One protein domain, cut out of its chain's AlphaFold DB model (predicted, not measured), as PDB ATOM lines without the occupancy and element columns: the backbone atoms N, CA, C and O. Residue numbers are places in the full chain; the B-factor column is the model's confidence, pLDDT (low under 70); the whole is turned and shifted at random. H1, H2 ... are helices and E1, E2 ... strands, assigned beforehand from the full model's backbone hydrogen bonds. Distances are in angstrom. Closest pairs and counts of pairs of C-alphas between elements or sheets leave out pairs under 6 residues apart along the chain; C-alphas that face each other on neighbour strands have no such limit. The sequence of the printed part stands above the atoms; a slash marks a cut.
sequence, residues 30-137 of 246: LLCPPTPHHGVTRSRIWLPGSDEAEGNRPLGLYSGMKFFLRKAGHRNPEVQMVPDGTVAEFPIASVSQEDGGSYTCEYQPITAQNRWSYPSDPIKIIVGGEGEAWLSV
ATOM      1  N   LEU A  30      36.204  -2.229  22.653       76.00
ATOM      2  CA  LEU A  30      35.211  -2.630  23.640       76.00
ATOM      3  C   LEU A  30      34.261  -3.641  23.007       76.00
ATOM      4  O   LEU A  30      33.589  -3.337  22.022       76.00
ATOM      5  N   LEU A  31      34.200  -4.839  23.578       76.56
ATOM      6  CA  LEU A  31      33.311  -5.897  23.114       76.56
ATOM      7  C   LEU A  31      32.022  -5.891  23.937       76.56
ATOM      8  O   LEU A  31      32.070  -6.037  25.151       76.56
ATOM      9  N   CYS A  32      30.867  -5.758  23.300       77.62
ATOM     10  CA  CYS A  32      29.557  -5.805  23.942       77.62
ATOM     11  C   CYS A  32      28.871  -7.161  23.713       77.62
ATOM     12  O   CYS A  32      28.302  -7.370  22.635       77.62
ATOM     13  N   PRO A  33      28.880  -8.083  24.691       68.31
ATOM     14  CA  PRO A  33      28.158  -9.335  24.579       68.31
ATOM     15  C   PRO A  33      26.664  -9.137  24.874       68.31
ATOM     16  O   PRO A  33      26.283  -8.442  25.828       68.31
ATOM     17  N   PRO A  34      25.789  -9.773  24.088       63.22
ATOM     18  CA  PRO A  34      24.384  -9.873  24.434       63.22
ATOM     19  C   PRO A  34      24.205 -10.754  25.681       63.22
ATOM     20  O   PRO A  34      24.781 -11.836  25.786       63.22
ATOM     21  N   THR A  35      23.420 -10.295  26.658       62.47
ATOM     22  CA  THR A  35      23.217 -11.040  27.907       62.47
ATOM     23  C   THR A  35      22.243 -12.201  27.725       62.47
ATOM     24  O   THR A  35      21.186 -12.048  27.096       62.47
ATOM     25  N   PRO A  36      22.554 -13.383  28.280       50.00
ATOM     26  CA  PRO A  36      21.655 -14.517  28.225       50.00
ATOM     27  C   PRO A  36      20.654 -14.443  29.393       50.00
ATOM     28  O   PRO A  36      21.023 -14.318  30.554       50.00
ATOM     29  N   HIS A  37      19.367 -14.541  29.043       49.16
ATOM     30  CA  HIS A  37      18.211 -14.794  29.918       49.16
ATOM     31  C   HIS A  37      17.798 -13.672  30.905       49.16
ATOM     32  O   HIS A  37      18.443 -13.381  31.903       49.16
ATOM     33  N   HIS A  38      16.618 -13.091  30.650       49.94
ATOM     34  CA  HIS A  38      15.766 -12.383  31.624       49.94
ATOM     35  C   HIS A  38      16.389 -11.274  32.501       49.94
ATOM     36  O   HIS A  38      15.853 -10.977  33.562       49.94
ATOM     37  N   GLY A  39      17.438 -10.583  32.051       48.88
ATOM     38  CA  GLY A  39      17.787  -9.254  32.577       48.88
ATOM     39  C   GLY A  39      18.275  -9.198  34.030       48.88
ATOM     40  O   GLY A  39      18.205  -8.133  34.634       48.88
ATOM     41  N   VAL A  40      18.771 -10.306  34.594       42.03
ATOM     42  CA  VAL A  40      19.289 -10.330  35.981       42.03
ATOM     43  C   VAL A  40      20.820 -10.264  36.045       42.03
ATOM     44  O   VAL A  40      21.384  -9.963  37.094       42.03
ATOM     45  N   THR A  41      21.519 -10.455  34.925       44.88
ATOM     46  CA  THR A  41      22.984 -10.346  34.874       44.88
ATOM     47  C   THR A  41      23.375  -9.178  33.978       44.88
ATOM     48  O   THR A  41      22.946  -9.108  32.828       44.88
ATOM     49  N   ARG A  42      24.159  -8.231  34.512       53.91
ATOM     50  CA  ARG A  42      24.718  -7.118  33.734       53.91
ATOM     51  C   ARG A  42      25.649  -7.665  32.655       53.91
ATOM     52  O   ARG A  42      26.465  -8.543  32.931       53.91
ATOM     53  N   SER A  43      25.534  -7.140  31.434       56.19
ATOM     54  CA  SER A  43      26.540  -7.393  30.400       56.19
ATOM     55  C   SER A  43      27.879  -6.859  30.900       56.19
ATOM     56  O   SER A  43      27.922  -5.827  31.575       56.19
ATOM     57  N   ARG A  44      28.969  -7.545  30.569       63.47
ATOM     58  CA  ARG A  44      30.327  -7.067  30.825       63.47
ATOM     59  C   ARG A  44      30.970  -6.759  29.492       63.47
ATOM     60  O   ARG A  44      30.810  -7.534  28.562       63.47
ATOM     61  N   ILE A  45      31.643  -5.625  29.386       68.50
ATOM     62  CA  ILE A  45      32.378  -5.307  28.167       68.50
ATOM     63  C   ILE A  45      33.695  -6.105  28.187       68.50
ATOM     64  O   ILE A  45      34.356  -6.143  29.225       68.50
ATOM     65  N   TRP A  46      34.069  -6.763  27.085       67.44
ATOM     66  CA  TRP A  46      35.294  -7.578  27.018       67.44
ATOM     67  C   TRP A  46      36.421  -6.871  26.284       67.44
ATOM     68  O   TRP A  46      36.181  -6.006  25.441       67.44
ATOM     69  N   LEU A  47      37.650  -7.262  26.618       69.44
ATOM     70  CA  LEU A  47      38.869  -6.754  26.000       69.44
ATOM     71  C   LEU A  47      39.436  -7.809  25.041       69.44
ATOM     72  O   LEU A  47      39.339  -9.005  25.332       69.44
ATOM     73  N   PRO A  48      40.056  -7.414  23.917       63.03
ATOM     74  CA  PRO A  48      40.742  -8.354  23.038       63.03
ATOM     75  C   PRO A  48      41.809  -9.144  23.805       63.03
ATOM     76  O   PRO A  48      42.633  -8.555  24.501       63.03
ATOM     77  N   GLY A  49      41.794 -10.472  23.672       60.53
ATOM     78  CA  GLY A  49      42.779 -11.356  24.302       60.53
ATOM     79  C   GLY A  49      42.536 -11.683  25.781       60.53
ATOM     80  O   GLY A  49      43.376 -12.352  26.376       60.53
ATOM     81  N   SER A  50      41.418 -11.257  26.388       60.25
ATOM     82  CA  SER A  50      41.012 -11.813  27.689       60.25
ATOM     83  C   SER A  50      40.506 -13.247  27.524       60.25
ATOM     84  O   SER A  50      39.776 -13.530  26.573       60.25
ATOM     85  N   ASP A  51      40.817 -14.127  28.472       57.97
ATOM     86  CA  ASP A  51      40.339 -15.515  28.535       57.97
ATOM     87  C   ASP A  51      38.798 -15.615  28.501       57.97
ATOM     88  O   ASP A  51      38.242 -16.510  27.864       57.97
ATOM     89  N   GLU A  52      38.100 -14.627  29.073       56.28
ATOM     90  CA  GLU A  52      36.636 -14.496  29.006       56.28
ATOM     91  C   GLU A  52      36.126 -14.221  27.574       56.28
ATOM     92  O   GLU A  52      35.019 -14.634  27.221       56.28
ATOM     93  N   ALA A  53      36.944 -13.580  26.726       58.94
ATOM     94  CA  ALA A  53      36.557 -13.191  25.370       58.94
ATOM     95  C   ALA A  53      36.604 -14.333  24.359       58.94
ATOM     96  O   ALA A  53      35.785 -14.391  23.436       58.94
ATOM     97  N   GLU A  54      37.547 -15.248  24.545       56.59
ATOM     98  CA  GLU A  54      37.739 -16.388  23.655       56.59
ATOM     99  C   GLU A  54      36.715 -17.502  23.935       56.59
ATOM    100  O   GLU A  54      36.265 -18.177  23.009       56.59
ATOM    101  N   GLY A  55      36.270 -17.642  25.191       58.91
ATOM    102  CA  GLY A  55      35.411 -18.747  25.633       58.91
ATOM    103  C   GLY A  55      33.895 -18.544  25.525       58.91
ATOM    104  O   GLY A  55      33.163 -19.526  25.627       58.91
ATOM    105  N   ASN A  56      33.388 -17.318  25.346       58.97
ATOM    106  CA  ASN A  56      31.949 -17.046  25.515       58.97
ATOM    107  C   ASN A  56      31.293 -16.280  24.340       58.97
ATOM    108  O   ASN A  56      30.245 -15.652  24.492       58.97
ATOM    109  N   ARG A  57      31.860 -16.347  23.126       62.56
ATOM    110  CA  ARG A  57      31.229 -15.764  21.924       62.56
ATOM    111  C   ARG A  57      29.844 -16.394  21.680       62.56
ATOM    112  O   ARG A  57      29.774 -17.585  21.369       62.56
ATOM    113  N   PRO A  58      28.739 -15.632  21.785       61.16
ATOM    114  CA  PRO A  58      27.413 -16.185  21.565       61.16
ATOM    115  C   PRO A  58      27.205 -16.471  20.077       61.16
ATOM    116  O   PRO A  58      27.514 -15.648  19.216       61.16
ATOM    117  N   LEU A  59      26.676 -17.656  19.782       61.88
ATOM    118  CA  LEU A  59      26.396 -18.117  18.424       61.88
ATOM    119  C   LEU A  59      25.006 -17.641  17.993       61.88
ATOM    120  O   LEU A  59      24.035 -18.142  18.548       61.88
ATOM    121  N   GLY A  60      24.872 -16.735  17.017       60.97
ATOM    122  CA  GLY A  60      23.644 -16.540  16.213       60.97
ATOM    123  C   GLY A  60      22.358 -16.069  16.915       60.97
ATOM    124  O   GLY A  60      21.433 -15.599  16.255       60.97
ATOM    125  N   LEU A  61      22.267 -16.182  18.241       60.25
ATOM    126  CA  LEU A  61      21.046 -16.073  19.047       60.25
ATOM    127  C   LEU A  61      20.493 -14.646  19.114       60.25
ATOM    128  O   LEU A  61      19.337 -14.445  19.482       60.25
ATOM    129  N   TYR A  62      21.313 -13.662  18.749       67.69
ATOM    130  CA  TYR A  62      21.004 -12.239  18.851       67.69
ATOM    131  C   TYR A  62      21.039 -11.534  17.491       67.69
ATOM    132  O   TYR A  62      21.265 -10.326  17.421       67.69
ATOM    133  N   SER A  63      20.839 -12.285  16.399       71.62
ATOM    134  CA  SER A  63      20.738 -11.710  15.056       71.62
ATOM    135  C   SER A  63      19.612 -10.674  15.014       71.62
ATOM    136  O   SER A  63      18.538 -10.866  15.591       71.62
ATOM    137  N   GLY A  64      19.868  -9.540  14.367       74.19
ATOM    138  CA  GLY A  64      18.888  -8.458  14.276       74.19
ATOM    139  C   GLY A  64      18.773  -7.598  15.542       74.19
ATOM    140  O   GLY A  64      17.727  -6.985  15.783       74.19
ATOM    141  N   MET A  65      19.836  -7.533  16.347       78.50
ATOM    142  CA  MET A  65      19.988  -6.584  17.452       78.50
ATOM    143  C   MET A  65      20.900  -5.420  17.051       78.50
ATOM    144  O   MET A  65      21.842  -5.561  16.267       78.50
ATOM    145  N   LYS A  66      20.618  -4.250  17.618       84.88
ATOM    146  CA  LYS A  66      21.448  -3.055  17.531       84.88
ATOM    147  C   LYS A  66      22.086  -2.804  18.890       84.88
ATOM    148  O   LYS A  66      21.377  -2.736  19.890       84.88
ATOM    149  N   PHE A  67      23.401  -2.664  18.910       85.88
ATOM    150  CA  PHE A  67      24.191  -2.389  20.101       85.88
ATOM    151  C   PHE A  67      24.541  -0.907  20.153       85.88
ATOM    152  O   PHE A  67      24.810  -0.285  19.125       85.88
ATOM    153  N   PHE A  68      24.528  -0.354  21.357       87.12
ATOM    154  CA  PHE A  68      24.766   1.047  21.652       87.12
ATOM    155  C   PHE A  68      25.813   1.139  22.751       87.12
ATOM    156  O   PHE A  68      25.596   0.667  23.867       87.12
ATOM    157  N   LEU A  69      26.923   1.794  22.448       87.81
ATOM    158  CA  LEU A  69      27.942   2.149  23.415       87.81
ATOM    159  C   LEU A  69      27.743   3.613  23.818       87.81
ATOM    160  O   LEU A  69      27.841   4.530  23.000       87.81
ATOM    161  N   ARG A  70      27.435   3.845  25.092       88.12
ATOM    162  CA  ARG A  70      27.241   5.174  25.670       88.12
ATOM    163  C   ARG A  70      28.447   5.570  26.488       88.12
ATOM    164  O   ARG A  70      28.868   4.840  27.373       88.12
ATOM    165  N   LYS A  71      28.930   6.782  26.254       88.69
ATOM    166  CA  LYS A  71      29.957   7.411  27.076       88.69
ATOM    167  C   LYS A  71      29.323   8.457  27.984       88.69
ATOM    168  O   LYS A  71      28.539   9.294  27.531       88.69
ATOM    169  N   ALA A  72      29.660   8.425  29.268       86.31
ATOM    170  CA  ALA A  72      29.173   9.395  30.239       86.31
ATOM    171  C   ALA A  72      29.532  10.828  29.804       86.31
ATOM    172  O   ALA A  72      30.677  11.117  29.469       86.31
ATOM    173  N   GLY A  73      28.540  11.721  29.787       83.62
ATOM    174  CA  GLY A  73      28.711  13.111  29.344       83.62
ATOM    175  C   GLY A  73      28.637  13.332  27.826       83.62
ATOM    176  O   GLY A  73      28.555  14.480  27.398       83.62
ATOM    177  N   HIS A  74      28.580  12.274  27.007       83.75
ATOM    178  CA  HIS A  74      28.384  12.378  25.559       83.75
ATOM    179  C   HIS A  74      26.949  12.022  25.158       83.75
ATOM    180  O   HIS A  74      26.409  10.983  25.531       83.75
ATOM    181  N   ARG A  75      26.320  12.894  24.359       80.75
ATOM    182  CA  ARG A  75      24.923  12.727  23.918       80.75
ATOM    183  C   ARG A  75      24.742  11.676  22.829       80.75
ATOM    184  O   ARG A  75      23.681  11.066  22.755       80.75
ATOM    185  N   ASN A  76      25.748  11.498  21.978       85.88
ATOM    186  CA  ASN A  76      25.661  10.593  20.844       85.88
ATOM    187  C   ASN A  76      26.298   9.241  21.200       85.88
ATOM    188  O   ASN A  76      27.512   9.210  21.406       85.88
ATOM    189  N   PRO A  77      25.514   8.151  21.298       85.31
ATOM    190  CA  PRO A  77      26.076   6.818  21.434       85.31
ATOM    191  C   PRO A  77      26.729   6.371  20.128       85.31
ATOM    192  O   PRO A  77      26.285   6.737  19.037       85.31
ATOM    193  N   GLU A  78      27.745   5.529  20.245       87.38
ATOM    194  CA  GLU A  78      28.251   4.766  19.113       87.38
ATOM    195  C   GLU A  78      27.354   3.548  18.903       87.38
ATOM    196  O   GLU A  78      26.891   2.933  19.864       87.38
ATOM    197  N   VAL A  79      27.036   3.233  17.649       88.25
ATOM    198  CA  VAL A  79      25.990   2.261  17.336       88.25
ATOM    199  C   VAL A  79      26.498   1.258  16.323       88.25
ATOM    200  O   VAL A  79      26.943   1.643  15.244       88.25
ATOM    201  N   GLN A  80      26.354  -0.026  16.636       85.19
ATOM    202  CA  GLN A  80      26.749  -1.111  15.748       85.19
ATOM    203  C   GLN A  80      25.621  -2.126  15.585       85.19
ATOM    204  O   GLN A  80      24.889  -2.448  16.520       85.19
ATOM    205  N   MET A  81      25.460  -2.612  14.360       81.56
ATOM    206  CA  MET A  81      24.545  -3.697  14.032       81.56
ATOM    207  C   MET A  81      25.374  -4.947  13.790       81.56
ATOM    208  O   MET A  81      26.310  -4.903  12.996       81.56
ATOM    209  N   VAL A  82      25.021  -6.040  14.460       78.06
ATOM    210  CA  VAL A  82      25.717  -7.320  14.315       78.06
ATOM    211  C   VAL A  82      24.751  -8.299  13.648       78.06
ATOM    212  O   VAL A  82      23.854  -8.817  14.321       78.06
ATOM    213  N   PRO A  83      24.870  -8.523  12.325       64.94
ATOM    214  CA  PRO A  83      23.947  -9.382  11.581       64.94
ATOM    215  C   PRO A  83      23.956 -10.813  12.116       64.94
ATOM    216  O   PRO A  83      22.903 -11.434  12.230       64.94
ATOM    217  N   ASP A  84      25.125 -11.290  12.532       68.44
ATOM    218  CA  ASP A  84      25.334 -12.669  12.971       68.44
ATOM    219  C   ASP A  84      24.987 -12.893  14.451       68.44
ATOM    220  O   ASP A  84      25.150 -13.994  14.969       68.44
ATOM    221  N   GLY A  85      24.509 -11.862  15.159       64.94
ATOM    222  CA  GLY A  85      24.110 -11.978  16.564       64.94
ATOM    223  C   GLY A  85      25.242 -12.327  17.529       64.94
ATOM    224  O   GLY A  85      24.980 -12.873  18.602       64.94
ATOM    225  N   THR A  86      26.481 -12.048  17.129       74.62
ATOM    226  CA  THR A  86      27.696 -12.235  17.920       74.62
ATOM    227  C   THR A  86      27.952 -11.016  18.821       74.62
ATOM    228  O   THR A  86      27.038 -10.263  19.160       74.62
ATOM    229  N   VAL A  87      29.204 -10.820  19.238       76.88
ATOM    230  CA  VAL A  87      29.647  -9.637  19.987       76.88
ATOM    231  C   VAL A  87      29.697  -8.409  19.068       76.88
ATOM    232  O   VAL A  87      30.067  -8.539  17.901       76.88
ATOM    233  N   ALA A  88      29.337  -7.232  19.586       81.06
ATOM    234  CA  ALA A  88      29.605  -5.958  18.913       81.06
ATOM    235  C   ALA A  88      30.968  -5.412  19.351       81.06
ATOM    236  O   ALA A  88      31.273  -5.424  20.541       81.06
ATOM    237  N   GLU A  89      31.769  -4.934  18.406       83.06
ATOM    238  CA  GLU A  89      33.130  -4.441  18.612       83.06
ATOM    239  C   GLU A  89      33.184  -2.931  18.367       83.06
ATOM    240  O   GLU A  89      32.934  -2.464  17.256       83.06
ATOM    241  N   PHE A  90      33.530  -2.159  19.392       83.44
ATOM    242  CA  PHE A  90      33.619  -0.701  19.317       83.44
ATOM    243  C   PHE A  90      35.084  -0.254  19.435       83.44
ATOM    244  O   PHE A  90      35.626  -0.240  20.546       83.44
ATOM    245  N   PRO A  91      35.757   0.059  18.311       78.50
ATOM    246  CA  PRO A  91      37.131   0.546  18.315       78.50
ATOM    247  C   PRO A  91      37.176   2.027  18.705       78.50
ATOM    248  O   PRO A  91      36.594   2.877  18.035       78.50
ATOM    249  N   ILE A  92      37.927   2.371  19.749       76.06
ATOM    250  CA  ILE A  92      38.058   3.769  20.176       76.06
ATOM    251  C   ILE A  92      39.188   4.438  19.397       76.06
ATOM    252  O   ILE A  92      40.369   4.250  19.679       76.06
ATOM    253  N   ALA A  93      38.797   5.211  18.384       64.50
ATOM    254  CA  ALA A  93      39.680   5.752  17.351       64.50
ATOM    255  C   ALA A  93      40.843   6.624  17.864       64.50
ATOM    256  O   ALA A  93      41.846   6.759  17.161       64.50
ATOM    257  N   SER A  94      40.738   7.203  19.061       62.22
ATOM    258  CA  SER A  94      41.787   8.029  19.654       62.22
ATOM    259  C   SER A  94      42.028   7.689  21.122       62.22
ATOM    260  O   SER A  94      41.121   7.393  21.891       62.22
ATOM    261  N   VAL A  95      43.302   7.720  21.514       63.22
ATOM    262  CA  VAL A  95      43.738   7.583  22.909       63.22
ATOM    263  C   VAL A  95      44.066   8.974  23.434       63.22
ATOM    264  O   VAL A  95      45.211   9.316  23.725       63.22
ATOM    265  N   SER A  96      43.048   9.823  23.431       67.25
ATOM    266  CA  SER A  96      43.136  11.215  23.850       67.25
ATOM    267  C   SER A  96      42.527  11.389  25.242       67.25
ATOM    268  O   SER A  96      41.761  10.545  25.711       67.25
ATOM    269  N   GLN A  97      42.837  12.490  25.924       69.62
ATOM    270  CA  GLN A  97      42.244  12.734  27.238       69.62
ATOM    271  C   GLN A  97      40.719  12.870  27.154       69.62
ATOM    272  O   GLN A  97      40.024  12.468  28.090       69.62
ATOM    273  N   GLU A  98      40.192  13.377  26.035       76.25
ATOM    274  CA  GLU A  98      38.759  13.456  25.809       76.25
ATOM    275  C   GLU A  98      38.110  12.083  25.721       76.25
ATOM    276  O   GLU A  98      36.990  11.964  26.198       76.25
ATOM    277  N   ASP A  99      38.780  11.049  25.206       77.56
ATOM    278  CA  ASP A  99      38.269   9.669  25.148       77.56
ATOM    279  C   ASP A  99      38.284   8.955  26.504       77.56
ATOM    280  O   ASP A  99      37.606   7.947  26.693       77.56
ATOM    281  N   GLY A 100      38.976   9.511  27.498       77.94
ATOM    282  CA  GLY A 100      38.839   9.073  28.881       77.94
ATOM    283  C   GLY A 100      37.392   9.213  29.361       77.94
ATOM    284  O   GLY A 100      36.736  10.236  29.161       77.94
ATOM    285  N   GLY A 101      36.858   8.186  30.018       83.44
ATOM    286  CA  GLY A 101      35.464   8.232  30.449       83.44
ATOM    287  C   GLY A 101      34.894   6.903  30.900       83.44
ATOM    288  O   GLY A 101      35.562   5.876  30.875       83.44
ATOM    289  N   SER A 102      33.642   6.944  31.347       85.31
ATOM    290  CA  SER A 102      32.866   5.759  31.709       85.31
ATOM    291  C   SER A 102      31.984   5.352  30.535       85.31
ATOM    292  O   SER A 102      31.235   6.186  30.022       85.31
ATOM    293  N   TYR A 103      32.076   4.093  30.126       85.81
ATOM    294  CA  TYR A 103      31.385   3.525  28.978       85.81
ATOM    295  C   TYR A 103      30.414   2.441  29.429       85.81
ATOM    296  O   TYR A 103      30.797   1.530  30.160       85.81
ATOM    297  N   THR A 104      29.167   2.523  28.979       84.94
ATOM    298  CA  THR A 104      28.125   1.522  29.219       84.94
ATOM    299  C   THR A 104      27.578   1.005  27.901       84.94
ATOM    300  O   THR A 104      27.478   1.739  26.919       84.94
ATOM    301  N   CYS A 105      27.204  -0.267  27.885       85.50
ATOM    302  CA  CYS A 105      26.648  -0.922  26.720       85.50
ATOM    303  C   CYS A 105      25.173  -1.257  26.908       85.50
ATOM    304  O   CYS A 105      24.758  -1.733  27.964       85.50
ATOM    305  N   GLU A 106      24.396  -1.040  25.857       84.38
ATOM    306  CA  GLU A 106      22.986  -1.391  25.758       84.38
ATOM    307  C   GLU A 106      22.724  -2.040  24.401       84.38
ATOM    308  O   GLU A 106      23.440  -1.801  23.430       84.38
ATOM    309  N   TYR A 107      21.674  -2.843  24.300       82.00
ATOM    310  CA  TYR A 107      21.223  -3.375  23.024       82.00
ATOM    311  C   TYR A 107      19.705  -3.334  22.907       82.00
ATOM    312  O   TYR A 107      18.964  -3.280  23.892       82.00
ATOM    313  N   GLN A 108      19.242  -3.354  21.668       82.62
ATOM    314  CA  GLN A 108      17.836  -3.255  21.330       82.62
ATOM    315  C   GLN A 108      17.517  -4.094  20.087       82.62
ATOM    316  O   GLN A 108      18.269  -4.046  19.112       82.62
ATOM    317  N   PRO A 109      16.378  -4.810  20.064       81.62
ATOM    318  CA  PRO A 109      15.911  -5.481  18.858       81.62
ATOM    319  C   PRO A 109      15.532  -4.475  17.773       81.62
ATOM    320  O   PRO A 109      14.791  -3.526  18.031       81.62
ATOM    321  N   ILE A 110      15.951  -4.728  16.531       82.19
ATOM    322  CA  ILE A 110      15.568  -3.898  15.375       82.19
ATOM    323  C   ILE A 110      14.043  -3.909  15.178       82.19
ATOM    324  O   ILE A 110      13.451  -2.898  14.804       82.19
ATOM    325  N   THR A 111      13.400  -5.038  15.487       79.94
ATOM    326  CA  THR A 111      11.947  -5.233  15.385       79.94
ATOM    327  C   THR A 111      11.151  -4.545  16.496       79.94
ATOM    328  O   THR A 111       9.949  -4.349  16.346       79.94
ATOM    329  N   ALA A 112      11.789  -4.163  17.607       79.19
ATOM    330  CA  ALA A 112      11.121  -3.607  18.781       79.19
ATOM    331  C   ALA A 112      11.928  -2.447  19.385       79.19
ATOM    332  O   ALA A 112      12.494  -2.558  20.471       79.19
ATOM    333  N   GLN A 113      11.909  -1.299  18.702       78.06
ATOM    334  CA  GLN A 113      12.668  -0.087  19.061       78.06
ATOM    335  C   GLN A 113      12.237   0.600  20.375       78.06
ATOM    336  O   GLN A 113      12.852   1.567  20.821       78.06
ATOM    337  N   ASN A 114      11.182   0.110  21.024       80.12
ATOM    338  CA  ASN A 114      10.799   0.558  22.365       80.12
ATOM    339  C   ASN A 114      11.381  -0.334  23.477       80.12
ATOM    340  O   ASN A 114      11.299  -0.003  24.656       80.12
ATOM    341  N   ARG A 115      11.953  -1.490  23.122       80.19
ATOM    342  CA  ARG A 115      12.508  -2.444  24.078       80.19
ATOM    343  C   ARG A 115      14.021  -2.282  24.126       80.19
ATOM    344  O   ARG A 115      14.695  -2.466  23.118       80.19
ATOM    345  N   TRP A 116      14.529  -1.946  25.302       80.88
ATOM    346  CA  TRP A 116      15.955  -1.792  25.575       80.88
ATOM    347  C   TRP A 116      16.418  -2.859  26.562       80.88
ATOM    348  O   TRP A 116      15.634  -3.328  27.395       80.88
ATOM    349  N   SER A 117      17.682  -3.258  26.456       78.69
ATOM    350  CA  SER A 117      18.347  -4.036  27.494       78.69
ATOM    351  C   SER A 117      18.621  -3.178  28.727       78.69
ATOM    352  O   SER A 117      18.591  -1.949  28.675       78.69
ATOM    353  N   TYR A 118      18.948  -3.833  29.839       80.31
ATOM    354  CA  TYR A 118      19.558  -3.135  30.965       80.31
ATOM    355  C   TYR A 118      20.976  -2.675  30.573       80.31
ATOM    356  O   TYR A 118      21.646  -3.412  29.835       80.31
ATOM    357  N   PRO A 119      21.448  -1.501  31.033       79.62
ATOM    358  CA  PRO A 119      22.819  -1.073  30.793       79.62
ATOM    359  C   PRO A 119      23.828  -2.023  31.452       79.62
ATOM    360  O   PRO A 119      23.622  -2.512  32.567       79.62
ATOM    361  N   SER A 120      24.928  -2.275  30.745       80.69
ATOM    362  CA  SER A 120      26.070  -3.061  31.214       80.69
ATOM    363  C   SER A 120      26.727  -2.441  32.451       80.69
ATOM    364  O   SER A 120      26.504  -1.272  32.780       80.69
ATOM    365  N   ASP A 121      27.614  -3.200  33.098       78.88
ATOM    366  CA  ASP A 121      28.552  -2.592  34.042       78.88
ATOM    367  C   ASP A 121      29.403  -1.533  33.317       78.88
ATOM    368  O   ASP A 121      29.875  -1.793  32.202       78.88
ATOM    369  N   PRO A 122      29.572  -0.332  33.903       79.25
ATOM    370  CA  PRO A 122      30.378   0.712  33.296       79.25
ATOM    371  C   PRO A 122      31.859   0.330  33.316       79.25
ATOM    372  O   PRO A 122      32.396   0.011  34.376       79.25
ATOM    373  N   ILE A 123      32.544   0.435  32.180       79.94
ATOM    374  CA  ILE A 123      34.009   0.362  32.117       79.94
ATOM    375  C   ILE A 123      34.575   1.769  32.057       79.94
ATOM    376  O   ILE A 123      34.152   2.586  31.239       79.94
ATOM    377  N   LYS A 124      35.563   2.051  32.906       82.50
ATOM    378  CA  LYS A 124      36.271   3.325  32.880       82.50
ATOM    379  C   LYS A 124      37.544   3.200  32.055       82.50
ATOM    380  O   LYS A 124      38.412   2.394  32.369       82.50
ATOM    381  N   ILE A 125      37.678   4.045  31.048       79.81
ATOM    382  CA  ILE A 125      38.903   4.202  30.270       79.81
ATOM    383  C   ILE A 125      39.717   5.316  30.899       79.81
ATOM    384  O   ILE A 125      39.219   6.427  31.105       79.81
ATOM    385  N   ILE A 126      40.960   4.999  31.232       76.62
ATOM    386  CA  ILE A 126      41.927   5.927  31.797       76.62
ATOM    387  C   ILE A 126      43.023   6.111  30.758       76.62
ATOM    388  O   ILE A 126      43.713   5.160  30.407       76.62
ATOM    389  N   VAL A 127      43.176   7.334  30.266       72.75
ATOM    390  CA  VAL A 127      44.227   7.681  29.309       72.75
ATOM    391  C   VAL A 127      45.416   8.250  30.076       72.75
ATOM    392  O   VAL A 127      45.280   9.235  30.803       72.75
ATOM    393  N   GLY A 128      46.564   7.585  29.962       70.12
ATOM    394  CA  GLY A 128      47.840   8.023  30.511       70.12
ATOM    395  C   GLY A 128      48.499   9.102  29.651       70.12
ATOM    396  O   GLY A 128      48.213   9.250  28.457       70.12
ATOM    397  N   GLY A 129      49.416   9.856  30.263       57.09
ATOM    398  CA  GLY A 129      50.365  10.668  29.506       57.09
ATOM    399  C   GLY A 129      51.173   9.740  28.605       57.09
ATOM    400  O   GLY A 129      51.504   8.644  29.026       57.09
ATOM    401  N   GLU A 130      51.438  10.147  27.368       59.16
ATOM    402  CA  GLU A 130      52.017   9.299  26.312       59.16
ATOM    403  C   GLU A 130      51.022   8.380  25.597       59.16
ATOM    404  O   GLU A 130      51.453   7.548  24.811       59.16
ATOM    405  N   GLY A 131      49.707   8.603  25.733       55.62
ATOM    406  CA  GLY A 131      48.636   7.985  24.932       55.62
ATOM    407  C   GLY A 131      48.611   6.459  24.985       55.62
ATOM    408  O   GLY A 131      48.334   5.791  23.987       55.62
ATOM    409  N   GLU A 132      48.907   5.945  26.172       55.59
ATOM    410  CA  GLU A 132      48.523   4.617  26.619       55.59
ATOM    411  C   GLU A 132      47.118   4.705  27.233       55.59
ATOM    412  O   GLU A 132      46.853   5.568  28.070       55.59
ATOM    413  N   ALA A 133      46.199   3.839  26.811       60.38
ATOM    414  CA  ALA A 133      44.880   3.706  27.425       60.38
ATOM    415  C   ALA A 133      44.852   2.442  28.276       60.38
ATOM    416  O   ALA A 133      45.127   1.348  27.786       60.38
ATOM    417  N   TRP A 134      44.445   2.590  29.530       64.88
ATOM    418  CA  TRP A 134      44.219   1.494  30.458       64.88
ATOM    419  C   TRP A 134      42.724   1.377  30.740       64.88
ATOM    420  O   TRP A 134      42.027   2.372  30.958       64.88
ATOM    421  N   LEU A 135      42.222   0.146  30.743       70.38
ATOM    422  CA  LEU A 135      40.812  -0.147  30.964       70.38
ATOM    423  C   LEU A 135      40.632  -0.600  32.411       70.38
ATOM    424  O   LEU A 135      41.220  -1.579  32.857       70.38
ATOM    425  N   SER A 136      39.844   0.158  33.166       66.31
ATOM    426  CA  SER A 136      39.475  -0.145  34.545       66.31
ATOM    427  C   SER A 136      38.079  -0.749  34.564       66.31
ATOM    428  O   SER A 136      37.078  -0.050  34.374       66.31
ATOM    429  N   VAL A 137      38.021  -2.057  34.805       60.12
ATOM    430  CA  VAL A 137      36.770  -2.784  35.020       60.12
ATOM    431  C   VAL A 137      36.463  -2.759  36.518       60.12
ATOM    432  O   VAL A 137      37.312  -3.177  37.308       60.12
TER     433      VAL A 137
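What this domain is: This is residues 30 to 137 of the 246 residues of an uncharacterized protein of Terrapene carolina triunguis (Three-toed box turtle) (UniProt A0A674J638). With little regular structure, a curled, strongly twisted five-stranded sheet has the short pair E1 and E4 over one face of E3, E2 and E5, a partial sandwich; H1 lies far out in a long loop. The 108 printed residues, mostly strand in named elements, run E1 H1 E2 E3 E4 E5 E6 E7; both sheets, E3 E2 E5 E6 E7 and E1 E4, are antiparallel. It is compact, radius of gyration 13.9 A, spanning 43 by 32 by 25 A.

How they stand to each other: E1, residues 30 to 32, is antiparallel to E4, residues 88 to 91 (N 30 to O 90, 3.0 A). H1, residues 51 to 55, is not on the large sheet; 0 of 1 O i to N i+4 and 0 of 2 O i to N i+3 pairs are within hydrogen-bond range. E2, residues 65 to 71, forms a hairpin with E3, residues 78 to 82 (N 67 to O 80, 2.8 A), and neighbours E5, residues 101 to 109 (N 68 to O 106, 2.8 A). The closest C-alphas of E3 and E4, Val 82 and Ala 88, are 6.2 A apart. E5, E6, residues 123 to 127, and E7, residues 133 to 136, make two hairpins and a meander, each strand the antiparallel neighbour of the one before (N 103 to O 123 and N 126 to O 134, both 2.8 A).

Where its parts are: E1 begins at C-alpha 30 (35.211, -2.630, 23.640); E7 ends at C-alpha 136 (39.475, -0.145, 34.545). E5 measures 26.5 A, E2 19.7 A.

The domain as a whole: The printed part has no cut; links E1 to H1 and E5 to E6 are long. Mean pLDDT of the printed part is 72.1, with 46 residues under 70, among them 33 to 62.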